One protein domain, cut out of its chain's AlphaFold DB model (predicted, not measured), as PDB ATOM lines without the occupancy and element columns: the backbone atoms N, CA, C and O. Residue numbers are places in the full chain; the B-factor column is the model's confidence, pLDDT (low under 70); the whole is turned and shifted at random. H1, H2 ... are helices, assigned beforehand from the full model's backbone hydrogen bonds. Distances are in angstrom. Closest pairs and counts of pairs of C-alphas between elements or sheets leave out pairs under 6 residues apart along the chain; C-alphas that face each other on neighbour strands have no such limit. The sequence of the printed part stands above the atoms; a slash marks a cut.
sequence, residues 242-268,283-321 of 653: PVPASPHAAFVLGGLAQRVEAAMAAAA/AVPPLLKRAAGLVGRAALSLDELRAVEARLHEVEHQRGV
ATOM      1  N   PRO A 242     -83.426 -44.534   7.011       70.88
ATOM      2  CA  PRO A 242     -82.781 -44.156   5.765       70.88
ATOM      3  C   PRO A 242     -81.908 -42.915   6.002       70.88
ATOM      4  O   PRO A 242     -82.415 -41.798   6.053       70.88
ATOM      5  N   VAL A 243     -80.595 -43.108   6.146       74.56
ATOM      6  CA  VAL A 243     -79.625 -42.014   6.271       74.56
ATOM      7  C   VAL A 243     -78.863 -41.874   4.950       74.56
ATOM      8  O   VAL A 243     -78.308 -42.860   4.461       74.56
ATOM      9  N   PRO A 244     -78.829 -40.677   4.342       80.44
ATOM     10  CA  PRO A 244     -78.049 -40.440   3.132       80.44
ATOM     11  C   PRO A 244     -76.554 -40.665   3.398       80.44
ATOM     12  O   PRO A 244     -76.011 -40.182   4.388       80.44
ATOM     13  N   ALA A 245     -75.873 -41.349   2.477       73.38
ATOM     14  CA  ALA A 245     -74.456 -41.702   2.620       73.38
ATOM     15  C   ALA A 245     -73.497 -40.497   2.552       73.38
ATOM     16  O   ALA A 245     -72.318 -40.617   2.875       73.38
ATOM     17  N   SER A 246     -73.969 -39.327   2.104       77.19
ATOM     18  CA  SER A 246     -73.147 -38.119   2.021       77.19
ATOM     19  C   SER A 246     -73.925 -36.853   2.397       77.19
ATOM     20  O   SER A 246     -75.143 -36.798   2.202       77.19
ATOM     21  N   PRO A 247     -73.236 -35.792   2.866       74.44
ATOM     22  CA  PRO A 247     -73.860 -34.492   3.125       74.44
ATOM     23  C   PRO A 247     -74.522 -33.901   1.875       74.44
ATOM     24  O   PRO A 247     -75.586 -33.294   1.954       74.44
ATOM     25  N   HIS A 248     -73.925 -34.127   0.699       81.44
ATOM     26  CA  HIS A 248     -74.519 -33.719  -0.570       81.44
ATOM     27  C   HIS A 248     -75.821 -34.480  -0.847       81.44
ATOM     28  O   HIS A 248     -76.823 -33.866  -1.203       81.44
ATOM     29  N   ALA A 249     -75.841 -35.800  -0.628       80.94
ATOM     30  CA  ALA A 249     -77.062 -36.587  -0.754       80.94
ATOM     31  C   ALA A 249     -78.136 -36.130   0.246       80.94
ATOM     32  O   ALA A 249     -79.297 -36.062  -0.137       80.94
ATOM     33  N   ALA A 250     -77.760 -35.740   1.471       84.62
ATOM     34  CA  ALA A 250     -78.684 -35.158   2.447       84.62
ATOM     35  C   ALA A 250     -79.302 -33.842   1.952       84.62
ATOM     36  O   ALA A 250     -80.518 -33.667   2.023       84.62
ATOM     37  N   PHE A 251     -78.489 -32.956   1.375       85.62
ATOM     38  CA  PHE A 251     -78.963 -31.706   0.781       85.62
ATOM     39  C   PHE A 251     -79.922 -31.950  -0.395       85.62
ATOM     40  O   PHE A 251     -81.012 -31.376  -0.448       85.62
ATOM     41  N   VAL A 252     -79.555 -32.841  -1.325       89.81
ATOM     42  CA  VAL A 252     -80.414 -33.199  -2.469       89.81
ATOM     43  C   VAL A 252     -81.714 -33.848  -1.990       89.81
ATOM     44  O   VAL A 252     -82.777 -33.564  -2.542       89.81
ATOM     45  N   LEU A 253     -81.650 -34.682  -0.951       90.25
ATOM     46  CA  LEU A 253     -82.814 -35.326  -0.351       90.25
ATOM     47  C   LEU A 253     -83.769 -34.303   0.280       90.25
ATOM     48  O   LEU A 253     -84.973 -34.411   0.064       90.25
ATOM     49  N   GLY A 254     -83.248 -33.272   0.954       89.75
ATOM     50  CA  GLY A 254     -84.049 -32.142   1.440       89.75
ATOM     51  C   GLY A 254     -84.756 -31.393   0.304       89.75
ATOM     52  O   GLY A 254     -85.956 -31.132   0.375       89.75
ATOM     53  N   GLY A 255     -84.055 -31.149  -0.809       91.62
ATOM     54  CA  GLY A 255     -84.659 -30.553  -2.006       91.62
ATOM     55  C   GLY A 255     -85.746 -31.427  -2.651       91.62
ATOM     56  O   GLY A 255     -86.727 -30.905  -3.182       91.62
ATOM     57  N   LEU A 256     -85.606 -32.757  -2.604       92.81
ATOM     58  CA  LEU A 256     -86.640 -33.688  -3.069       92.81
ATOM     59  C   LEU A 256     -87.847 -33.719  -2.129       92.81
ATOM     60  O   LEU A 256     -88.971 -33.702  -2.625       92.81
ATOM     61  N   ALA A 257     -87.631 -33.710  -0.811       91.56
ATOM     62  CA  ALA A 257     -88.705 -33.630   0.178       91.56
ATOM     63  C   ALA A 257     -89.555 -32.369  -0.030       91.56
ATOM     64  O   ALA A 257     -90.776 -32.465  -0.148       91.56
ATOM     65  N   GLN A 258     -88.918 -31.211  -0.234       92.94
ATOM     66  CA  GLN A 258     -89.623 -29.961  -0.522       92.94
ATOM     67  C   GLN A 258     -90.475 -30.035  -1.803       92.94
ATOM     68  O   GLN A 258     -91.598 -29.534  -1.836       92.94
ATOM     69  N   ARG A 259     -89.969 -30.678  -2.867       93.25
ATOM     70  CA  ARG A 259     -90.720 -30.862  -4.126       93.25
ATOM     71  C   ARG A 259     -91.908 -31.805  -3.967       93.25
ATOM     72  O   ARG A 259     -92.935 -31.584  -4.601       93.25
ATOM     73  N   VAL A 260     -91.769 -32.841  -3.139       93.06
ATOM     74  CA  VAL A 260     -92.865 -33.763  -2.818       93.06
ATOM     75  C   VAL A 260     -93.960 -33.031  -2.044       93.06
ATOM     76  O   VAL A 260     -95.118 -33.119  -2.437       93.06
ATOM     77  N   GLU A 261     -93.609 -32.245  -1.022       91.88
ATOM     78  CA  GLU A 261     -94.592 -31.442  -0.277       91.88
ATOM     79  C   GLU A 261     -95.291 -30.409  -1.169       91.88
ATOM     80  O   GLU A 261     -96.510 -30.266  -1.109       91.88
ATOM     81  N   ALA A 262     -94.553 -29.741  -2.062       91.88
ATOM     82  CA  ALA A 262     -95.140 -28.799  -3.014       91.88
ATOM     83  C   ALA A 262     -96.134 -29.478  -3.976       91.88
ATOM     84  O   ALA A 262     -97.204 -28.932  -4.240       91.88
ATOM     85  N   ALA A 263     -95.812 -30.680  -4.470       91.00
ATOM     86  CA  ALA A 263     -96.708 -31.455  -5.329       91.00
ATOM     87  C   ALA A 263     -97.966 -31.932  -4.581       91.00
ATOM     88  O   ALA A 263     -99.063 -31.884  -5.135       91.00
ATOM     89  N   MET A 264     -97.820 -32.346  -3.317       89.50
ATOM     90  CA  MET A 264     -98.944 -32.726  -2.454       89.50
ATOM     91  C   MET A 264     -99.857 -31.530  -2.150       89.50
ATOM     92  O   MET A 264    -101.078 -31.658  -2.230       89.50
ATOM     93  N   ALA A 265     -99.286 -30.356  -1.866       89.00
ATOM     94  CA  ALA A 265    -100.043 -29.130  -1.618       89.00
ATOM     95  C   ALA A 265    -100.794 -28.640  -2.870       89.00
ATOM     96  O   ALA A 265    -101.953 -28.241  -2.775       89.00
ATOM     97  N   ALA A 266    -100.163 -28.712  -4.048       87.81
ATOM     98  CA  ALA A 266    -100.797 -28.346  -5.315       87.81
ATOM     99  C   ALA A 266    -101.980 -29.265  -5.662       87.81
ATOM    100  O   ALA A 266    -103.016 -28.786  -6.118       87.81
ATOM    101  N   ALA A 267    -101.852 -30.569  -5.403       86.12
ATOM    102  CA  ALA A 267    -102.944 -31.518  -5.593       86.12
ATOM    103  C   ALA A 267    -104.098 -31.266  -4.612       86.12
ATOM    104  O   ALA A 267    -105.248 -31.217  -5.036       86.12
ATOM    105  N   ALA A 268    -103.797 -31.007  -3.335       84.81
ATOM    106  CA  ALA A 268    -104.810 -30.673  -2.332       84.81
ATOM    107  C   ALA A 268    -105.586 -29.387  -2.675       84.81
ATOM    108  O   ALA A 268    -106.781 -29.306  -2.416       84.81
ATOM    109  N   ALA A 283     -96.817 -36.805  -9.967       88.19
ATOM    110  CA  ALA A 283     -95.480 -36.256  -9.770       88.19
ATOM    111  C   ALA A 283     -94.725 -36.839  -8.554       88.19
ATOM    112  O   ALA A 283     -93.499 -36.732  -8.495       88.19
ATOM    113  N   VAL A 284     -95.405 -37.458  -7.582       90.56
ATOM    114  CA  VAL A 284     -94.792 -37.934  -6.326       90.56
ATOM    115  C   VAL A 284     -94.037 -39.267  -6.477       90.56
ATOM    116  O   VAL A 284     -92.886 -39.331  -6.033       90.56
ATOM    117  N   PRO A 285     -94.574 -40.318  -7.134       93.00
ATOM    118  CA  PRO A 285     -93.850 -41.575  -7.349       93.00
ATOM    119  C   PRO A 285     -92.440 -41.437  -7.963       93.00
ATOM    120  O   PRO A 285     -91.512 -42.067  -7.442       93.00
ATOM    121  N   PRO A 286     -92.195 -40.616  -9.011       93.38
ATOM    122  CA  PRO A 286     -90.846 -40.460  -9.558       93.38
ATOM    123  C   PRO A 286     -89.892 -39.721  -8.605       93.38
ATOM    124  O   PRO A 286     -88.695 -40.022  -8.586       93.38
ATOM    125  N   LEU A 287     -90.398 -38.795  -7.779       93.62
ATOM    126  CA  LEU A 287     -89.599 -38.095  -6.767       93.62
ATOM    127  C   LEU A 287     -89.192 -39.033  -5.626       93.62
ATOM    128  O   LEU A 287     -88.018 -39.057  -5.251       93.62
ATOM    129  N   LEU A 288     -90.123 -39.861  -5.139       92.31
ATOM    130  CA  LEU A 288     -89.840 -40.884  -4.127       92.31
ATOM    131  C   LEU A 288     -88.854 -41.934  -4.642       92.31
ATOM    132  O   LEU A 288     -87.943 -42.320  -3.916       92.31
ATOM    133  N   LYS A 289     -88.956 -42.340  -5.914       92.69
ATOM    134  CA  LYS A 289     -87.986 -43.253  -6.542       92.69
ATOM    135  C   LYS A 289     -86.575 -42.656  -6.581       92.69
ATOM    136  O   LYS A 289     -85.595 -43.360  -6.338       92.69
ATOM    137  N   ARG A 290     -86.454 -41.352  -6.852       91.38
ATOM    138  CA  ARG A 290     -85.161 -40.650  -6.847       91.38
ATOM    139  C   ARG A 290     -84.598 -40.493  -5.433       91.38
ATOM    140  O   ARG A 290     -83.402 -40.697  -5.240       91.38
ATOM    141  N   ALA A 291     -85.451 -40.186  -4.456       90.56
ATOM    142  CA  ALA A 291     -85.085 -40.130  -3.042       90.56
ATOM    143  C   ALA A 291     -84.625 -41.502  -2.521       90.56
ATOM    144  O   ALA A 291     -83.581 -41.598  -1.882       90.56
ATOM    145  N   ALA A 292     -85.338 -42.572  -2.882       88.44
ATOM    146  CA  ALA A 292     -84.965 -43.948  -2.569       88.44
ATOM    147  C   ALA A 292     -83.562 -44.286  -3.101       88.44
ATOM    148  O   ALA A 292     -82.735 -44.806  -2.354       88.44
ATOM    149  N   GLY A 293     -83.251 -43.884  -4.340       86.94
ATOM    150  CA  GLY A 293     -81.921 -44.061  -4.929       86.94
ATOM    151  C   GLY A 293     -80.792 -43.362  -4.159       86.94
ATOM    152  O   GLY A 293     -79.709 -43.926  -4.034       86.94
ATOM    153  N   LEU A 294     -81.043 -42.178  -3.586       84.69
ATOM    154  CA  LEU A 294     -80.048 -41.439  -2.790       84.69
ATOM    155  C   LEU A 294     -79.759 -42.077  -1.428       84.69
ATOM    156  O   LEU A 294     -78.673 -41.883  -0.883       84.69
ATOM    157  N   VAL A 295     -80.719 -42.827  -0.886       83.25
ATOM    158  CA  VAL A 295     -80.584 -43.520   0.401       83.25
ATOM    159  C   VAL A 295     -80.309 -45.023   0.226       83.25
ATOM    160  O   VAL A 295     -80.309 -45.785   1.189       83.25
ATOM    161  N   GLY A 296     -80.074 -45.475  -1.010       79.81
ATOM    162  CA  GLY A 296     -79.771 -46.876  -1.312       79.81
ATOM    163  C   GLY A 296     -80.948 -47.833  -1.090       79.81
ATOM    164  O   GLY A 296     -80.734 -49.007  -0.792       79.81
ATOM    165  N   ARG A 297     -82.193 -47.353  -1.210       79.94
ATOM    166  CA  ARG A 297     -83.417 -48.160  -1.072       79.94
ATOM    167  C   ARG A 297     -84.115 -48.354  -2.420       79.94
ATOM    168  O   ARG A 297     -84.056 -47.497  -3.294       79.94
ATOM    169  N   ALA A 298     -84.813 -49.482  -2.579       82.19
ATOM    170  CA  ALA A 298     -85.590 -49.773  -3.790       82.19
ATOM    171  C   ALA A 298     -86.866 -48.914  -3.893       82.19
ATOM    172  O   ALA A 298     -87.271 -48.517  -4.984       82.19
ATOM    173  N   ALA A 299     -87.475 -48.607  -2.748       85.88
ATOM    174  CA  ALA A 299     -88.604 -47.702  -2.607       85.88
ATOM    175  C   ALA A 299     -88.485 -46.966  -1.266       85.88
ATOM    176  O   ALA A 299     -87.895 -47.491  -0.321       85.88
ATOM    177  N   LEU A 300     -89.027 -45.753  -1.210       87.25
ATOM    178  CA  LEU A 300     -89.086 -44.924  -0.012       87.25
ATOM    179  C   LEU A 300     -90.529 -44.447   0.134       87.25
ATOM    180  O   LEU A 300     -91.090 -43.915  -0.829       87.25
ATOM    181  N   SER A 301     -91.142 -44.673   1.294       89.94
ATOM    182  CA  SER A 301     -92.489 -44.151   1.540       89.94
ATOM    183  C   SER A 301     -92.447 -42.646   1.830       89.94
ATOM    184  O   SER A 301     -91.402 -42.086   2.173       89.94
ATOM    185  N   LEU A 302     -93.595 -41.977   1.700       88.06
ATOM    186  CA  LEU A 302     -93.722 -40.560   2.048       88.06
ATOM    187  C   LEU A 302     -93.399 -40.314   3.532       88.06
ATOM    188  O   LEU A 302     -92.681 -39.372   3.859       88.06
ATOM    189  N   ASP A 303     -93.870 -41.197   4.413       86.88
ATOM    190  CA  ASP A 303     -93.616 -41.111   5.854       86.88
ATOM    191  C   ASP A 303     -92.141 -41.336   6.188       86.88
ATOM    192  O   ASP A 303     -91.584 -40.648   7.042       86.88
ATOM    193  N   GLU A 304     -91.478 -42.256   5.481       85.44
ATOM    194  CA  GLU A 304     -90.039 -42.467   5.626       85.44
ATOM    195  C   GLU A 304     -89.252 -41.232   5.197       85.44
ATOM    196  O   GLU A 304     -88.339 -40.839   5.919       85.44
ATOM    197  N   LEU A 305     -89.614 -40.596   4.073       88.25
ATOM    198  CA  LEU A 305     -88.962 -39.372   3.596       88.25
ATOM    199  C   LEU A 305     -89.118 -38.220   4.598       88.25
ATOM    200  O   LEU A 305     -88.131 -37.555   4.912       88.25
ATOM    201  N   ARG A 306     -90.324 -38.026   5.147       86.88
ATOM    202  CA  ARG A 306     -90.598 -37.031   6.200       86.88
ATOM    203  C   ARG A 306     -89.824 -37.325   7.484       86.88
ATOM    204  O   ARG A 306     -89.320 -36.413   8.133       86.88
ATOM    205  N   ALA A 307     -89.670 -38.601   7.832       83.69
ATOM    206  CA  ALA A 307     -88.876 -39.005   8.983       83.69
ATOM    207  C   ALA A 307     -87.372 -38.728   8.798       83.69
ATOM    208  O   ALA A 307     -86.677 -38.571   9.802       83.69
ATOM    209  N   VAL A 308     -86.853 -38.638   7.563       82.50
ATOM    210  CA  VAL A 308     -85.420 -38.368   7.337       82.50
ATOM    211  C   VAL A 308     -85.001 -37.006   7.883       82.50
ATOM    212  O   VAL A 308     -83.928 -36.910   8.472       82.50
ATOM    213  N   GLU A 309     -85.829 -35.969   7.751       81.38
ATOM    214  CA  GLU A 309     -85.506 -34.624   8.248       81.38
ATOM    215  C   GLU A 309     -85.339 -34.610   9.771       81.38
ATOM    216  O   GLU A 309     -84.290 -34.211  10.282       81.38
ATOM    217  N   ALA A 310     -86.328 -35.144  10.498       78.19
ATOM    218  CA  ALA A 310     -86.273 -35.260  11.953       78.19
ATOM    219  C   ALA A 310     -85.046 -36.067  12.417       78.19
ATOM    220  O   ALA A 310     -84.440 -35.750  13.442       78.19
ATOM    221  N   ARG A 311     -84.637 -37.085  11.647       73.00
ATOM    222  CA  ARG A 311     -83.466 -37.918  11.952       73.00
ATOM    223  C   ARG A 311     -82.139 -37.268  11.586       73.00
ATOM    224  O   ARG A 311     -81.186 -37.452  12.329       73.00
ATOM    225  N   LEU A 312     -82.053 -36.502  10.501       77.00
ATOM    226  CA  LEU A 312     -80.868 -35.694  10.195       77.00
ATOM    227  C   LEU A 312     -80.638 -34.666  11.303       77.00
ATOM    228  O   LEU A 312     -79.523 -34.571  11.816       77.00
ATOM    229  N   HIS A 313     -81.713 -34.009  11.748       75.81
ATOM    230  CA  HIS A 313     -81.681 -33.129  12.911       75.81
ATOM    231  C   HIS A 313     -81.223 -33.867  14.171       75.81
ATOM    232  O   HIS A 313     -80.392 -33.347  14.913       75.81
ATOM    233  N   GLU A 314     -81.714 -35.087  14.408       70.56
ATOM    234  CA  GLU A 314     -81.299 -35.907  15.546       70.56
ATOM    235  C   GLU A 314     -79.834 -36.346  15.455       70.56
ATOM    236  O   GLU A 314     -79.142 -36.272  16.460       70.56
ATOM    237  N   VAL A 315     -79.328 -36.759  14.291       67.81
ATOM    238  CA  VAL A 315     -77.924 -37.170  14.084       67.81
ATOM    239  C   VAL A 315     -76.974 -35.982  14.255       67.81
ATOM    240  O   VAL A 315     -75.921 -36.103  14.890       67.81
ATOM    241  N   GLU A 316     -77.361 -34.815  13.746       70.88
ATOM    242  CA  GLU A 316     -76.634 -33.561  13.941       70.88
ATOM    243  C   GLU A 316     -76.641 -33.147  15.420       70.88
ATOM    244  O   GLU A 316     -75.597 -32.795  15.980       70.88
ATOM    245  N   HIS A 317     -77.773 -33.319  16.109       57.62
ATOM    246  CA  HIS A 317     -77.842 -33.170  17.560       57.62
ATOM    247  C   HIS A 317     -77.076 -34.259  18.315       57.62
ATOM    248  O   HIS A 317     -76.517 -33.959  19.369       57.62
ATOM    249  N   GLN A 318     -76.983 -35.487  17.798       53.78
ATOM    250  CA  GLN A 318     -76.312 -36.618  18.437       53.78
ATOM    251  C   GLN A 318     -74.785 -36.509  18.389       53.78
ATOM    252  O   GLN A 318     -74.117 -36.937  19.334       53.78
ATOM    253  N   ARG A 319     -74.223 -35.818  17.388       54.66
ATOM    254  CA  ARG A 319     -72.829 -35.333  17.458       54.66
ATOM    255  C   ARG A 319     -72.611 -34.405  18.661       54.66
ATOM    256  O   ARG A 319     -71.556 -34.458  19.285       54.66
ATOM    257  N   GLY A 320     -73.637 -33.649  19.060       50.62
ATOM    258  CA  GLY A 320     -73.699 -32.945  20.342       50.62
ATOM    259  C   GLY A 320     -74.041 -33.848  21.538       50.62
ATOM    260  O   GLY A 320     -73.587 -33.561  22.640       50.62
ATOM    261  N   VAL A 321     -74.779 -34.953  21.353       48.22
ATOM    262  CA  VAL A 321     -75.126 -35.937  22.402       48.22
ATOM    263  C   VAL A 321     -73.909 -36.691  22.913       48.22
ATOM    264  O   VAL A 321     -73.898 -36.982  24.089       48.22
TER     265      VAL A 321
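Overview. This is residues 242 to 268 and 283 to 321 of the 653 residues of an uncharacterized protein of Emiliania huxleyi (UniProt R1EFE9). Two helices, the long H1 and the shorter H2, lie side by side and run opposite ways, while a third, H3, meets this pair with its first part and slants away from it. The last residues of H3, 316 to 321, stick out free at one end of the longest axis. The printed part has 66 residues with three named helices, in the order H1, H2, H3, and no named strand; the class is all helix. It is compact, with a radius of gyration of the C-alphas of 12.0 A, yet elongated, spanning 40 by 23 by 18 A.

Arrangement. H1, residues 247 to 268, touches H2, residues 284 to 294, at a shallow tilt of 10 degrees, opposite ways; their closest C-alphas, those of Val 260 and Val 284, are 5.8 A apart. H3, residues 302 to 321, only just touches H1, with 3 pairs of C-alphas within 8 A. H3 touches H1 with residues 305 to 309 alone, and H1 touches H3 with residues 254 to 257 alone; the closest C-alphas of the two, those of Ala 257 and Leu 305, are 6.7 A apart. The two run opposite ways at a steep tilt of 38 degrees, only just past shallow. H3 also only just touches H2, with 3 such pairs and with its residues 302 to 305 alone; the closest C-alphas, those of Leu 288 and Leu 302, are 7.3 A apart. These two run the same way at a steep tilt of 36 degrees, only just past shallow. The helix packing is mostly crossed, but only just. In H1 and H2 every O i to N i+4 pair is within hydrogen-bond range; in H3 13 of 16 are.

Along the chain. H1 is 31.7 A long from first to last C-alpha and begins with C-alpha 247 at (-73.860, -34.492, 3.125). H2 is 15.6 A long. H3 is 28.0 A long, has a kink of 28 degrees near residue 310, and ends with C-alpha 321 at (-75.126, -35.937, 22.402).

Size, cuts and confidence. The two C-alphas farthest apart, those of Ala 267 and Val 321, are 39.7 A apart. Residues 269 to 282 are not printed, and C-alphas 268 and 283 are 13.2 A apart across this cut. The link from H2 to H3, seven residues, is short. Mean pLDDT of the printed part is 82.7; residues 315 and 317 to 321 are under 70.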